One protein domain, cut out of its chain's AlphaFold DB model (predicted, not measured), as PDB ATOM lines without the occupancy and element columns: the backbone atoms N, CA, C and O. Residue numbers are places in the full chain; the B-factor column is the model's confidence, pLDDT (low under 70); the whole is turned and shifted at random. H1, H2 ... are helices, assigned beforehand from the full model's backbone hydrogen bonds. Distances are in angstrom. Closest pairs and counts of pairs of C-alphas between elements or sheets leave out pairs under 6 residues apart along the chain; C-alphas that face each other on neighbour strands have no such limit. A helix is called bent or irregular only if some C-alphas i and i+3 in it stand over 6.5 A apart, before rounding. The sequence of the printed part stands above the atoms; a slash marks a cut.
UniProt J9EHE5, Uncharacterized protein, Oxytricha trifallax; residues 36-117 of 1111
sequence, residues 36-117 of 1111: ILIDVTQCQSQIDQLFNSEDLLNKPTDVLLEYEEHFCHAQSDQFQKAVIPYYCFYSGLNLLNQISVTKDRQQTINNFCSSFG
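What this domain is: This is residues 36 to 117 of the 1111 residues of an uncharacterized protein of Oxytricha trifallax (UniProt J9EHE5). Four helices make two crossed layers: H1 and H3 are nearly side by side in one layer, and the hairpin of H4 and H5 makes the other, so that contacts go round a closed ring from H1 to H3, H4, H5 and back to H1. The short H2 is a turn at one end of the first layer, between the end of H1 and the start of H3, and the two long helices H3 and H4 make most of the length. The printed part has 82 residues, with five named helices in the order H1, H2, H3, H4, H5 and no named strand; the class is all helix. It is compact, with a radius of gyration of the C-alphas of 11.8 A, and its C-alphas span 32 by 24 by 17 A.

How they stand to each other: Start with H1, residues 40 to 50, and go on to H3, residues 60 to 78, the hub, which touches three helices. H3 touches H1 with residues 63 to 71 alone, the closest C-alphas being those of Leu 50 and Val 63 at 6.1 A; they run opposite ways at a shallow tilt of 28 degrees. H2, residues 55 to 58, meets H1 only through their link and only just touches H3, only at the corner, with 3 pairs of C-alphas within 8 A; the closest are those of Leu 56 and Val 63, 6.6 A apart. Next comes H4, residues 81 to 101, which touches H3 with its residues 84 to 93 alone; the closest C-alphas are those of Glu 68 and Cys 88 at 5.6 A, and the two run opposite ways at a steep tilt of 49 degrees. H5, residues 105 to 113, forms a helical hairpin with H4, at a shallow tilt of 25 degrees; the closest C-alphas are those of Ile 99 and Arg 105 at 5.3 A, and H4 touches it with residues 95 to 99 alone. H5 also touches H1, at C-alphas 113 and 40, the closest at 5.4 A, opposite ways at a steep tilt of 53 degrees. H1 and H4 are apart, and so are H3 and H5. In H1 and H5 every O i to N i+4 pair is within hydrogen-bond range, in H3 9 of 15 and in H4 14 of 17; H2 is too short for such a pair, but its 1 pair of O i to N i+3 is within range.

Where its parts are: Find C-alpha 40 at (7.732, 28.442, -34.957); from there H1 runs 15.3 A to C-alpha 50. H2 follows over residues 55 to 58, 5.0 A from first to last C-alpha. Look for C-alpha 60 at (21.448, 10.441, -41.249), where H3 begins its 25.5 A; it has a kink of 40 degrees near residue 72 and is irregular, with C-alphas 74 and 77 8.2 A apart. H4 is the longest, 30.6 A from C-alpha 81 to C-alpha 101, and is only just irregular, with C-alphas 82 and 85 6.9 A apart. H5 runs 12.3 A and ends at C-alpha 113, at (11.856, 27.478, -38.357).

The domain as a whole: The two C-alphas farthest apart, those of Ala 82 and Lys 103, are 34.4 A apart, while the first and last printed C-alphas, of Ile 36 and Gly 117, are 10.7 A apart. The printed part has no cut, and the four links between the helices are tight. The mean pLDDT of the printed part is 84.9; look for values under 70 at residues 36 to 38 and at residue 76.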
ATOM      1  N   ILE A  36      -1.110  29.328 -43.782       48.38
ATOM      2  CA  ILE A  36      -0.685  28.307 -42.801       48.38
ATOM      3  C   ILE A  36       0.786  28.476 -42.378       48.38
ATOM      4  O   ILE A  36       1.643  27.642 -42.676       48.38
ATOM      5  N   LEU A  37       1.095  29.571 -41.675       55.03
ATOM      6  CA  LEU A  37       2.346  29.626 -40.921       55.03
ATOM      7  C   LEU A  37       2.286  28.552 -39.829       55.03
ATOM      8  O   LEU A  37       1.433  28.626 -38.943       55.03
ATOM      9  N   ILE A  38       3.208  27.590 -39.885       66.12
ATOM     10  CA  ILE A  38       3.514  26.715 -38.749       66.12
ATOM     11  C   ILE A  38       3.832  27.619 -37.557       66.12
ATOM     12  O   ILE A  38       4.555  28.609 -37.718       66.12
ATOM     13  N   ASP A  39       3.355  27.281 -36.358       82.88
ATOM     14  CA  ASP A  39       3.937  27.886 -35.164       82.88
ATOM     15  C   ASP A  39       5.437  27.555 -35.162       82.88
ATOM     16  O   ASP A  39       5.839  26.393 -35.261       82.88
ATOM     17  N   VAL A  40       6.276  28.585 -35.053       86.00
ATOM     18  CA  VAL A  40       7.732  28.442 -34.957       86.00
ATOM     19  C   VAL A  40       8.100  27.489 -33.808       86.00
ATOM     20  O   VAL A  40       9.070  26.746 -33.929       86.00
ATOM     21  N   THR A  41       7.282  27.437 -32.751       87.50
ATOM     22  CA  THR A  41       7.377  26.497 -31.623       87.50
ATOM     23  C   THR A  41       7.100  25.044 -32.033       87.50
ATOM     24  O   THR A  41       7.843  24.141 -31.652       87.50
ATOM     25  N   GLN A  42       6.062  24.802 -32.845       89.06
ATOM     26  CA  GLN A  42       5.727  23.469 -33.362       89.06
ATOM     27  C   GLN A  42       6.810  22.970 -34.325       89.06
ATOM     28  O   GLN A  42       7.274  21.839 -34.190       89.06
ATOM     29  N   CYS A  43       7.268  23.835 -35.237       91.56
ATOM     30  CA  CYS A  43       8.390  23.525 -36.119       91.56
ATOM     31  C   CYS A  43       9.651  23.179 -35.317       91.56
ATOM     32  O   CYS A  43      10.275  22.160 -35.591       91.56
ATOM     33  N   GLN A  44      10.001  23.977 -34.296       92.31
ATOM     34  CA  GLN A  44      11.152  23.691 -33.433       92.31
ATOM     35  C   GLN A  44      11.025  22.303 -32.798       92.31
ATOM     36  O   GLN A  44      11.933  21.500 -32.955       92.31
ATOM     37  N   SER A  45       9.879  21.973 -32.192       91.19
ATOM     38  CA  SER A  45       9.665  20.663 -31.561       91.19
ATOM     39  C   SER A  45       9.789  19.487 -32.536       91.19
ATOM     40  O   SER A  45      10.406  18.485 -32.187       91.19
ATOM     41  N   GLN A  46       9.227  19.589 -33.747       91.62
ATOM     42  CA  GLN A  46       9.311  18.522 -34.753       91.62
ATOM     43  C   GLN A  46      10.746  18.351 -35.270       91.62
ATOM     44  O   GLN A  46      11.258  17.235 -35.352       91.62
ATOM     45  N   ILE A  47      11.433  19.454 -35.572       92.81
ATOM     46  CA  ILE A  47      12.815  19.428 -36.059       92.81
ATOM     47  C   ILE A  47      13.793  18.985 -34.961       92.81
ATOM     48  O   ILE A  47      14.735  18.254 -35.254       92.81
ATOM     49  N   ASP A  48      13.573  19.353 -33.696       91.38
ATOM     50  CA  ASP A  48      14.397  18.895 -32.573       91.38
ATOM     51  C   ASP A  48      14.238  17.395 -32.274       91.38
ATOM     52  O   ASP A  48      15.184  16.797 -31.757       91.38
ATOM     53  N   GLN A  49      13.095  16.791 -32.613       90.81
ATOM     54  CA  GLN A  49      12.874  15.340 -32.545       90.81
ATOM     55  C   GLN A  49      13.559  14.613 -33.713       90.81
ATOM     56  O   GLN A  49      14.350  13.699 -33.488       90.81
ATOM     57  N   LEU A  50      13.311  15.062 -34.948       90.94
ATOM     58  CA  LEU A  50      13.842  14.449 -36.173       90.94
ATOM     59  C   LEU A  50      15.372  14.571 -36.274       90.94
ATOM     60  O   LEU A  50      16.075  13.590 -36.477       90.94
ATOM     61  N   PHE A  51      15.923  15.771 -36.068       89.31
ATOM     62  CA  PHE A  51      17.365  16.041 -36.163       89.31
ATOM     63  C   PHE A  51      18.064  15.821 -34.816       89.31
ATOM     64  O   PHE A  51      18.892  16.639 -34.394       89.31
ATOM     65  N   ASN A  52      17.681  14.783 -34.066       88.19
ATOM     66  CA  ASN A  52      18.318  14.449 -32.792       88.19
ATOM     67  C   ASN A  52      19.768  13.966 -33.000       88.19
ATOM     68  O   ASN A  52      20.140  13.481 -34.066       88.19
ATOM     69  N   SER A  53      20.616  14.141 -31.984       84.00
ATOM     70  CA  SER A  53      22.061  13.903 -32.107       84.00
ATOM     71  C   SER A  53      22.460  12.428 -32.251       84.00
ATOM     72  O   SER A  53      23.619  12.163 -32.562       84.00
ATOM     73  N   GLU A  54      21.552  11.486 -31.988       86.19
ATOM     74  CA  GLU A  54      21.817  10.049 -32.057       86.19
ATOM     75  C   GLU A  54      21.484   9.503 -33.449       86.19
ATOM     76  O   GLU A  54      22.358   8.941 -34.111       86.19
ATOM     77  N   ASP A  55      20.281   9.765 -33.965       86.00
ATOM     78  CA  ASP A  55      19.918   9.363 -35.328       86.00
ATOM     79  C   ASP A  55      20.689  10.158 -36.395       86.00
ATOM     80  O   ASP A  55      21.050   9.590 -37.422       86.00
ATOM     81  N   LEU A  56      21.082  11.415 -36.142       80.94
ATOM     82  CA  LEU A  56      22.014  12.133 -37.031       80.94
ATOM     83  C   LEU A  56      23.406  11.487 -37.121       80.94
ATOM     84  O   LEU A  56      24.095  11.682 -38.120       80.94
ATOM     85  N   LEU A  57      23.843  10.758 -36.091       79.88
ATOM     86  CA  LEU A  57      25.140  10.073 -36.078       79.88
ATOM     87  C   LEU A  57      25.042   8.666 -36.683       79.88
ATOM     88  O   LEU A  57      25.946   8.230 -37.397       79.88
ATOM     89  N   ASN A  58      23.948   7.964 -36.383       81.38
ATOM     90  CA  ASN A  58      23.774   6.546 -36.690       81.38
ATOM     91  C   ASN A  58      23.009   6.296 -38.003       81.38
ATOM     92  O   ASN A  58      23.291   5.317 -38.692       81.38
ATOM     93  N   LYS A  59      22.047   7.166 -38.343       84.69
ATOM     94  CA  LYS A  59      21.071   7.007 -39.438       84.69
ATOM     95  C   LYS A  59      20.748   8.326 -40.188       84.69
ATOM     96  O   LYS A  59      19.576   8.616 -40.439       84.69
ATOM     97  N   PRO A  60      21.730   9.148 -40.607       81.00
ATOM     98  CA  PRO A  60      21.448  10.441 -41.249       81.00
ATOM     99  C   PRO A  60      20.662  10.337 -42.574       81.00
ATOM    100  O   PRO A  60      20.037  11.310 -42.990       81.00
ATOM    101  N   THR A  61      20.665   9.172 -43.236       81.88
ATOM    102  CA  THR A  61      19.771   8.873 -44.370       81.88
ATOM    103  C   THR A  61      18.305   8.856 -43.946       81.88
ATOM    104  O   THR A  61      17.479   9.509 -44.582       81.88
ATOM    105  N   ASP A  62      17.991   8.148 -42.862       86.25
ATOM    106  CA  ASP A  62      16.620   7.957 -42.393       86.25
ATOM    107  C   ASP A  62      16.074   9.269 -41.815       86.25
ATOM    108  O   ASP A  62      14.959   9.653 -42.148       86.25
ATOM    109  N   VAL A  63      16.904  10.055 -41.113       88.12
ATOM    110  CA  VAL A  63      16.552  11.420 -40.662       88.12
ATOM    111  C   VAL A  63      16.124  12.332 -41.822       88.12
ATOM    112  O   VAL A  63      15.188  13.118 -41.669       88.12
ATOM    113  N   LEU A  64      16.767  12.248 -42.995       86.62
ATOM    114  CA  LEU A  64      16.345  13.028 -44.169       86.62
ATOM    115  C   LEU A  64      15.021  12.531 -44.766       86.62
ATOM    116  O   LEU A  64      14.233  13.353 -45.235       86.62
ATOM    117  N   LEU A  65      14.772  11.219 -44.742       86.38
ATOM    118  CA  LEU A  65      13.520  10.622 -45.219       86.38
ATOM    119  C   LEU A  65      12.354  10.926 -44.265       86.38
ATOM    120  O   LEU A  65      11.290  11.322 -44.721       86.38
ATOM    121  N   GLU A  66      12.558  10.827 -42.952       88.94
ATOM    122  CA  GLU A  66      11.560  11.192 -41.941       88.94
ATOM    123  C   GLU A  66      11.299  12.704 -41.903       88.94
ATOM    124  O   GLU A  66      10.170  13.133 -41.677       88.94
ATOM    125  N   TYR A  67      12.306  13.541 -42.169       90.50
ATOM    126  CA  TYR A  67      12.089  14.975 -42.363       90.50
ATOM    127  C   TYR A  67      11.194  15.257 -43.577       90.50
ATOM    128  O   TYR A  67      10.290  16.089 -43.492       90.50
ATOM    129  N   GLU A  68      11.413  14.564 -44.693       88.06
ATOM    130  CA  GLU A  68      10.576  14.687 -45.885       88.06
ATOM    131  C   GLU A  68       9.139  14.205 -45.609       88.06
ATOM    132  O   GLU A  68       8.186  14.958 -45.825       88.06
ATOM    133  N   GLU A  69       8.991  13.010 -45.033       84.56
ATOM    134  CA  GLU A  69       7.717  12.327 -44.780       84.56
ATOM    135  C   GLU A  69       6.895  12.947 -43.636       84.56
ATOM    136  O   GLU A  69       5.737  13.315 -43.839       84.56
ATOM    137  N   HIS A  70       7.478  13.125 -42.444       86.81
ATOM    138  CA  HIS A  70       6.754  13.568 -41.245       86.81
ATOM    139  C   HIS A  70       6.659  15.090 -41.109       86.81
ATOM    140  O   HIS A  70       5.622  15.607 -40.688       86.81
ATOM    141  N   PHE A  71       7.727  15.827 -41.434       89.81
ATOM    142  CA  PHE A  71       7.705  17.288 -41.332       89.81
ATOM    143  C   PHE A  71       7.227  17.941 -42.627       89.81
ATOM    144  O   PHE A  71       6.386  18.834 -42.573       89.81
ATOM    145  N   CYS A  72       7.740  17.523 -43.785       86.62
ATOM    146  CA  CYS A  72       7.630  18.322 -45.001       86.62
ATOM    147  C   CYS A  72       6.323  18.109 -45.790       86.62
ATOM    148  O   CYS A  72       5.695  19.092 -46.192       86.62
ATOM    149  N   HIS A  73       5.838  16.868 -45.947       83.06
ATOM    150  CA  HIS A  73       4.508  16.610 -46.541       83.06
ATOM    151  C   HIS A  73       3.355  17.165 -45.695       83.06
ATOM    152  O   HIS A  73       2.348  17.618 -46.247       83.06
ATOM    153  N   ALA A  74       3.539  17.256 -44.373       81.94
ATOM    154  CA  ALA A  74       2.617  17.946 -43.469       81.94
ATOM    155  C   ALA A  74       2.489  19.463 -43.749       81.94
ATOM    156  O   ALA A  74       1.591  20.103 -43.210       81.94
ATOM    157  N   GLN A  75       3.347  20.036 -44.605       77.56
ATOM    158  CA  GLN A  75       3.309  21.440 -45.050       77.56
ATOM    159  C   GLN A  75       2.919  21.596 -46.525       77.56
ATOM    160  O   GLN A  75       3.152  22.649 -47.122       77.56
ATOM    161  N   SER A  76       2.344  20.555 -47.135       69.06
ATOM    162  CA  SER A  76       2.073  20.490 -48.578       69.06
ATOM    163  C   SER A  76       1.271  21.675 -49.139       69.06
ATOM    164  O   SER A  76       1.553  22.100 -50.262       69.06
ATOM    165  N   ASP A  77       0.387  22.288 -48.347       76.69
ATOM    166  CA  ASP A  77      -0.377  23.497 -48.701       76.69
ATOM    167  C   ASP A  77       0.486  24.750 -48.981       76.69
ATOM    168  O   ASP A  77       0.056  25.653 -49.705       76.69
ATOM    169  N   GLN A  78       1.711  24.838 -48.443       72.94
ATOM    170  CA  GLN A  78       2.634  25.953 -48.727       72.94
ATOM    171  C   GLN A  78       3.348  25.806 -50.087       72.94
ATOM    172  O   GLN A  78       3.842  26.793 -50.660       72.94
ATOM    173  N   PHE A  79       3.425  24.574 -50.595       82.00
ATOM    174  CA  PHE A  79       4.298  24.155 -51.687       82.00
ATOM    175  C   PHE A  79       3.490  23.674 -52.903       82.00
ATOM    176  O   PHE A  79       2.289  23.894 -53.028       82.00
ATOM    177  N   GLN A  80       4.166  23.083 -53.884       83.06
ATOM    178  CA  GLN A  80       3.531  22.380 -55.002       83.06
ATOM    179  C   GLN A  80       3.952  20.915 -54.869       83.06
ATOM    180  O   GLN A  80       5.160  20.704 -54.834       83.06
ATOM    181  N   LYS A  81       3.012  19.945 -54.786       80.31
ATOM    182  CA  LYS A  81       3.287  18.510 -54.483       80.31
ATOM    183  C   LYS A  81       4.600  18.010 -55.127       80.31
ATOM    184  O   LYS A  81       5.581  17.824 -54.419       80.31
ATOM    185  N   ALA A  82       4.683  18.043 -56.461       78.69
ATOM    186  CA  ALA A  82       5.841  17.608 -57.266       78.69
ATOM    187  C   ALA A  82       7.162  18.416 -57.104       78.69
ATOM    188  O   ALA A  82       8.119  18.214 -57.856       78.69
ATOM    189  N   VAL A  83       7.217  19.375 -56.177       86.25
ATOM    190  CA  VAL A  83       8.414  20.132 -55.772       86.25
ATOM    191  C   VAL A  83       8.808  19.817 -54.321       86.25
ATOM    192  O   VAL A  83       9.964  20.039 -53.968       86.25
ATOM    193  N   ILE A  84       7.897  19.273 -53.501       86.06
ATOM    194  CA  ILE A  84       8.131  18.939 -52.084       86.06
ATOM    195  C   ILE A  84       9.374  18.047 -51.934       86.06
ATOM    196  O   ILE A  84      10.315  18.533 -51.310       86.06
ATOM    197  N   PRO A  85       9.497  16.871 -52.595       83.81
ATOM    198  CA  PRO A  85      10.722  16.061 -52.578       83.81
ATOM    199  C   PRO A  85      12.023  16.858 -52.714       83.81
ATOM    200  O   PRO A  85      12.949  16.710 -51.923       83.81
ATOM    201  N   TYR A  86      12.070  17.761 -53.694       86.81
ATOM    202  CA  TYR A  86      13.253  18.537 -54.055       86.81
ATOM    203  C   TYR A  86      13.568  19.625 -53.036       86.81
ATOM    204  O   TYR A  86      14.713  19.752 -52.605       86.81
ATOM    205  N   TYR A  87      12.555  20.397 -52.639       89.38
ATOM    206  CA  TYR A  87      12.707  21.433 -51.625       89.38
ATOM    207  C   TYR A  87      13.109  20.835 -50.277       89.38
ATOM    208  O   TYR A  87      14.014  21.347 -49.620       89.38
ATOM    209  N   CYS A  88      12.466  19.741 -49.879       88.38
ATOM    210  CA  CYS A  88      12.671  19.103 -48.590       88.38
ATOM    211  C   CYS A  88      14.042  18.429 -48.539       88.38
ATOM    212  O   CYS A  88      14.854  18.778 -47.690       88.38
ATOM    213  N   PHE A  89      14.386  17.587 -49.512       86.31
ATOM    214  CA  PHE A  89      15.727  17.012 -49.603       86.31
ATOM    215  C   PHE A  89      16.834  18.082 -49.545       86.31
ATOM    216  O   PHE A  89      17.767  17.977 -48.751       86.31
ATOM    217  N   TYR A  90      16.693  19.169 -50.310       87.44
ATOM    218  CA  TYR A  90      17.674  20.255 -50.373       87.44
ATOM    219  C   TYR A  90      17.755  21.094 -49.082       87.44
ATOM    220  O   TYR A  90      18.848  21.447 -48.633       87.44
ATOM    221  N   SER A  91      16.615  21.413 -48.461       90.06
ATOM    222  CA  SER A  91      16.566  22.224 -47.236       90.06
ATOM    223  C   SER A  91      16.905  21.427 -45.976       90.06
ATOM    224  O   SER A  91      17.636  21.940 -45.129       90.06
ATOM    225  N   GLY A  92      16.490  20.161 -45.893       90.25
ATOM    226  CA  GLY A  92      16.906  19.203 -44.869       90.25
ATOM    227  C   GLY A  92      18.408  18.921 -44.928       90.25
ATOM    228  O   GLY A  92      19.076  18.953 -43.899       90.25
ATOM    229  N   LEU A  93      18.978  18.770 -46.130       86.56
ATOM    230  CA  LEU A  93      20.426  18.655 -46.332       86.56
ATOM    231  C   LEU A  93      21.178  19.925 -45.893       86.56
ATOM    232  O   LEU A  93      22.178  19.841 -45.181       86.56
ATOM    233  N   ASN A  94      20.687  21.118 -46.252       87.19
ATOM    234  CA  ASN A  94      21.250  22.382 -45.760       87.19
ATOM    235  C   ASN A  94      21.143  22.529 -44.235       87.19
ATOM    236  O   ASN A  94      22.046  23.091 -43.614       87.19
ATOM    237  N   LEU A  95      20.055  22.049 -43.629       89.69
ATOM    238  CA  LEU A  95      19.842  22.067 -42.185       89.69
ATOM    239  C   LEU A  95      20.806  21.112 -41.472       89.69
ATOM    240  O   LEU A  95      21.519  21.548 -40.569       89.69
ATOM    241  N   LEU A  96      20.901  19.859 -41.927       87.56
ATOM    242  CA  LEU A  96      21.831  18.842 -41.429       87.56
ATOM    243  C   LEU A  96      23.279  19.346 -41.486       87.56
ATOM    244  O   LEU A  96      23.981  19.339 -40.476       87.56
ATOM    245  N   ASN A  97      23.688  19.893 -42.634       81.69
ATOM    246  CA  ASN A  97      25.028  20.440 -42.847       81.69
ATOM    247  C   ASN A  97      25.317  21.697 -42.012       81.69
ATOM    248  O   ASN A  97      26.473  21.978 -41.702       81.69
ATOM    249  N   GLN A  98      24.294  22.467 -41.629       84.94
ATOM    250  CA  GLN A  98      24.468  23.577 -40.692       84.94
ATOM    251  C   GLN A  98      24.528  23.086 -39.242       84.94
ATOM    252  O   GLN A  98      25.374  23.572 -38.498       84.94
ATOM    253  N   ILE A  99      23.723  22.093 -38.852       86.50
ATOM    254  CA  ILE A  99      23.761  21.484 -37.513       86.50
ATOM    255  C   ILE A  99      25.111  20.793 -37.261       86.50
ATOM    256  O   ILE A  99      25.697  21.001 -36.202       86.50
ATOM    257  N   SER A 100      25.661  20.049 -38.229       78.12
ATOM    258  CA  SER A 100      26.961  19.372 -38.072       78.12
ATOM    259  C   SER A 100      28.167  20.327 -38.045       78.12
ATOM    260  O   SER A 100      29.226  19.973 -37.527       78.12
ATOM    261  N   VAL A 101      28.014  21.566 -38.535       74.94
ATOM    262  CA  VAL A 101      29.032  22.634 -38.442       74.94
ATOM    263  C   VAL A 101      28.880  23.488 -37.177       74.94
ATOM    264  O   VAL A 101      29.885  23.951 -36.625       74.94
ATOM    265  N   THR A 102      27.653  23.766 -36.719       78.25
ATOM    266  CA  THR A 102      27.416  24.737 -35.641       78.25
ATOM    267  C   THR A 102      27.386  24.100 -34.257       78.25
ATOM    268  O   THR A 102      26.654  23.160 -33.986       78.25
ATOM    269  N   LYS A 103      28.086  24.721 -33.298       75.25
ATOM    270  CA  LYS A 103      28.008  24.342 -31.871       75.25
ATOM    271  C   LYS A 103      26.702  24.753 -31.179       75.25
ATOM    272  O   LYS A 103      26.543  24.499 -29.992       75.25
ATOM    273  N   ASP A 104      25.806  25.411 -31.908       87.12
ATOM    274  CA  ASP A 104      24.509  25.883 -31.433       87.12
ATOM    275  C   ASP A 104      23.409  25.322 -32.347       87.12
ATOM    276  O   ASP A 104      22.907  25.986 -33.258       87.12
ATOM    277  N   ARG A 105      23.110  24.030 -32.151       87.69
ATOM    278  CA  ARG A 105      22.042  23.299 -32.852       87.69
ATOM    279  C   ARG A 105      20.703  24.021 -32.695       87.69
ATOM    280  O   ARG A 105      20.016  24.235 -33.689       87.69
ATOM    281  N   GLN A 106      20.392  24.475 -31.479       89.81
ATOM    282  CA  GLN A 106      19.144  25.170 -31.179       89.81
ATOM    283  C   GLN A 106      19.029  26.490 -31.945       89.81
ATOM    284  O   GLN A 106      18.006  26.741 -32.571       89.81
ATOM    285  N   GLN A 107      20.071  27.329 -31.980       91.12
ATOM    286  CA  GLN A 107      20.030  28.557 -32.775       91.12
ATOM    287  C   GLN A 107      19.882  28.257 -34.276       91.12
ATOM    288  O   GLN A 107      19.166  28.982 -34.969       91.12
ATOM    289  N   THR A 108      20.510  27.199 -34.797       91.00
ATOM    290  CA  THR A 108      20.340  26.783 -36.199       91.00
ATOM    291  C   THR A 108      18.902  26.340 -36.496       91.00
ATOM    292  O   THR A 108      18.317  26.851 -37.451       91.00
ATOM    293  N   ILE A 109      18.299  25.498 -35.651       92.25
ATOM    294  CA  ILE A 109      16.900  25.043 -35.774       92.25
ATOM    295  C   ILE A 109      15.916  26.213 -35.623       92.25
ATOM    296  O   ILE A 109      15.020  26.389 -36.448       92.25
ATOM    297  N   ASN A 110      16.127  27.093 -34.642       91.00
ATOM    298  CA  ASN A 110      15.282  28.268 -34.428       91.00
ATOM    299  C   ASN A 110      15.327  29.227 -35.633       91.00
ATOM    300  O   ASN A 110      14.291  29.759 -36.034       91.00
ATOM    301  N   ASN A 111      16.506  29.426 -36.241       90.50
ATOM    302  CA  ASN A 111      16.661  30.209 -37.472       90.50
ATOM    303  C   ASN A 111      15.971  29.540 -38.672       90.50
ATOM    304  O   ASN A 111      15.342  30.236 -39.469       90.50
ATOM    305  N   PHE A 112      16.082  28.214 -38.801       92.75
ATOM    306  CA  PHE A 112      15.406  27.436 -39.839       92.75
ATOM    307  C   PHE A 112      13.887  27.599 -39.735       92.75
ATOM    308  O   PHE A 112      13.267  28.098 -40.666       92.75
ATOM    309  N   CYS A 113      13.297  27.326 -38.571       92.00
ATOM    310  CA  CYS A 113      11.856  27.478 -38.357       92.00
ATOM    311  C   CYS A 113      11.357  28.923 -38.506       92.00
ATOM    312  O   CYS A 113      10.223  29.139 -38.918       92.00
ATOM    313  N   SER A 114      12.209  29.922 -38.248       89.50
ATOM    314  CA  SER A 114      11.889  31.340 -38.487       89.50
ATOM    315  C   SER A 114      11.981  31.769 -39.963       89.50
ATOM    316  O   SER A 114      11.643  32.908 -40.277       89.50
ATOM    317  N   SER A 115      12.474  30.907 -40.861       88.88
ATOM    318  CA  SER A 115      12.675  31.196 -42.294       88.88
ATOM    319  C   SER A 115      12.193  30.083 -43.240       88.88
ATOM    320  O   SER A 115      12.347  30.198 -44.459       88.88
ATOM    321  N   PHE A 116      11.565  29.028 -42.713       89.12
ATOM    322  CA  PHE A 116      11.011  27.923 -43.494       89.12
ATOM    323  C   PHE A 116      10.017  28.425 -44.558       89.12
ATOM    324  O   PHE A 116       9.384  29.470 -44.401       89.12
ATOM    325  N   GLY A 117       9.970  27.746 -45.707       87.88
ATOM    326  CA  GLY A 117       9.226  28.165 -46.899       87.88
ATOM    327  C   GLY A 117       9.739  29.434 -47.604       87.88
ATOM    328  O   GLY A 117       9.550  29.568 -48.814       87.88
TER     329      GLY A 117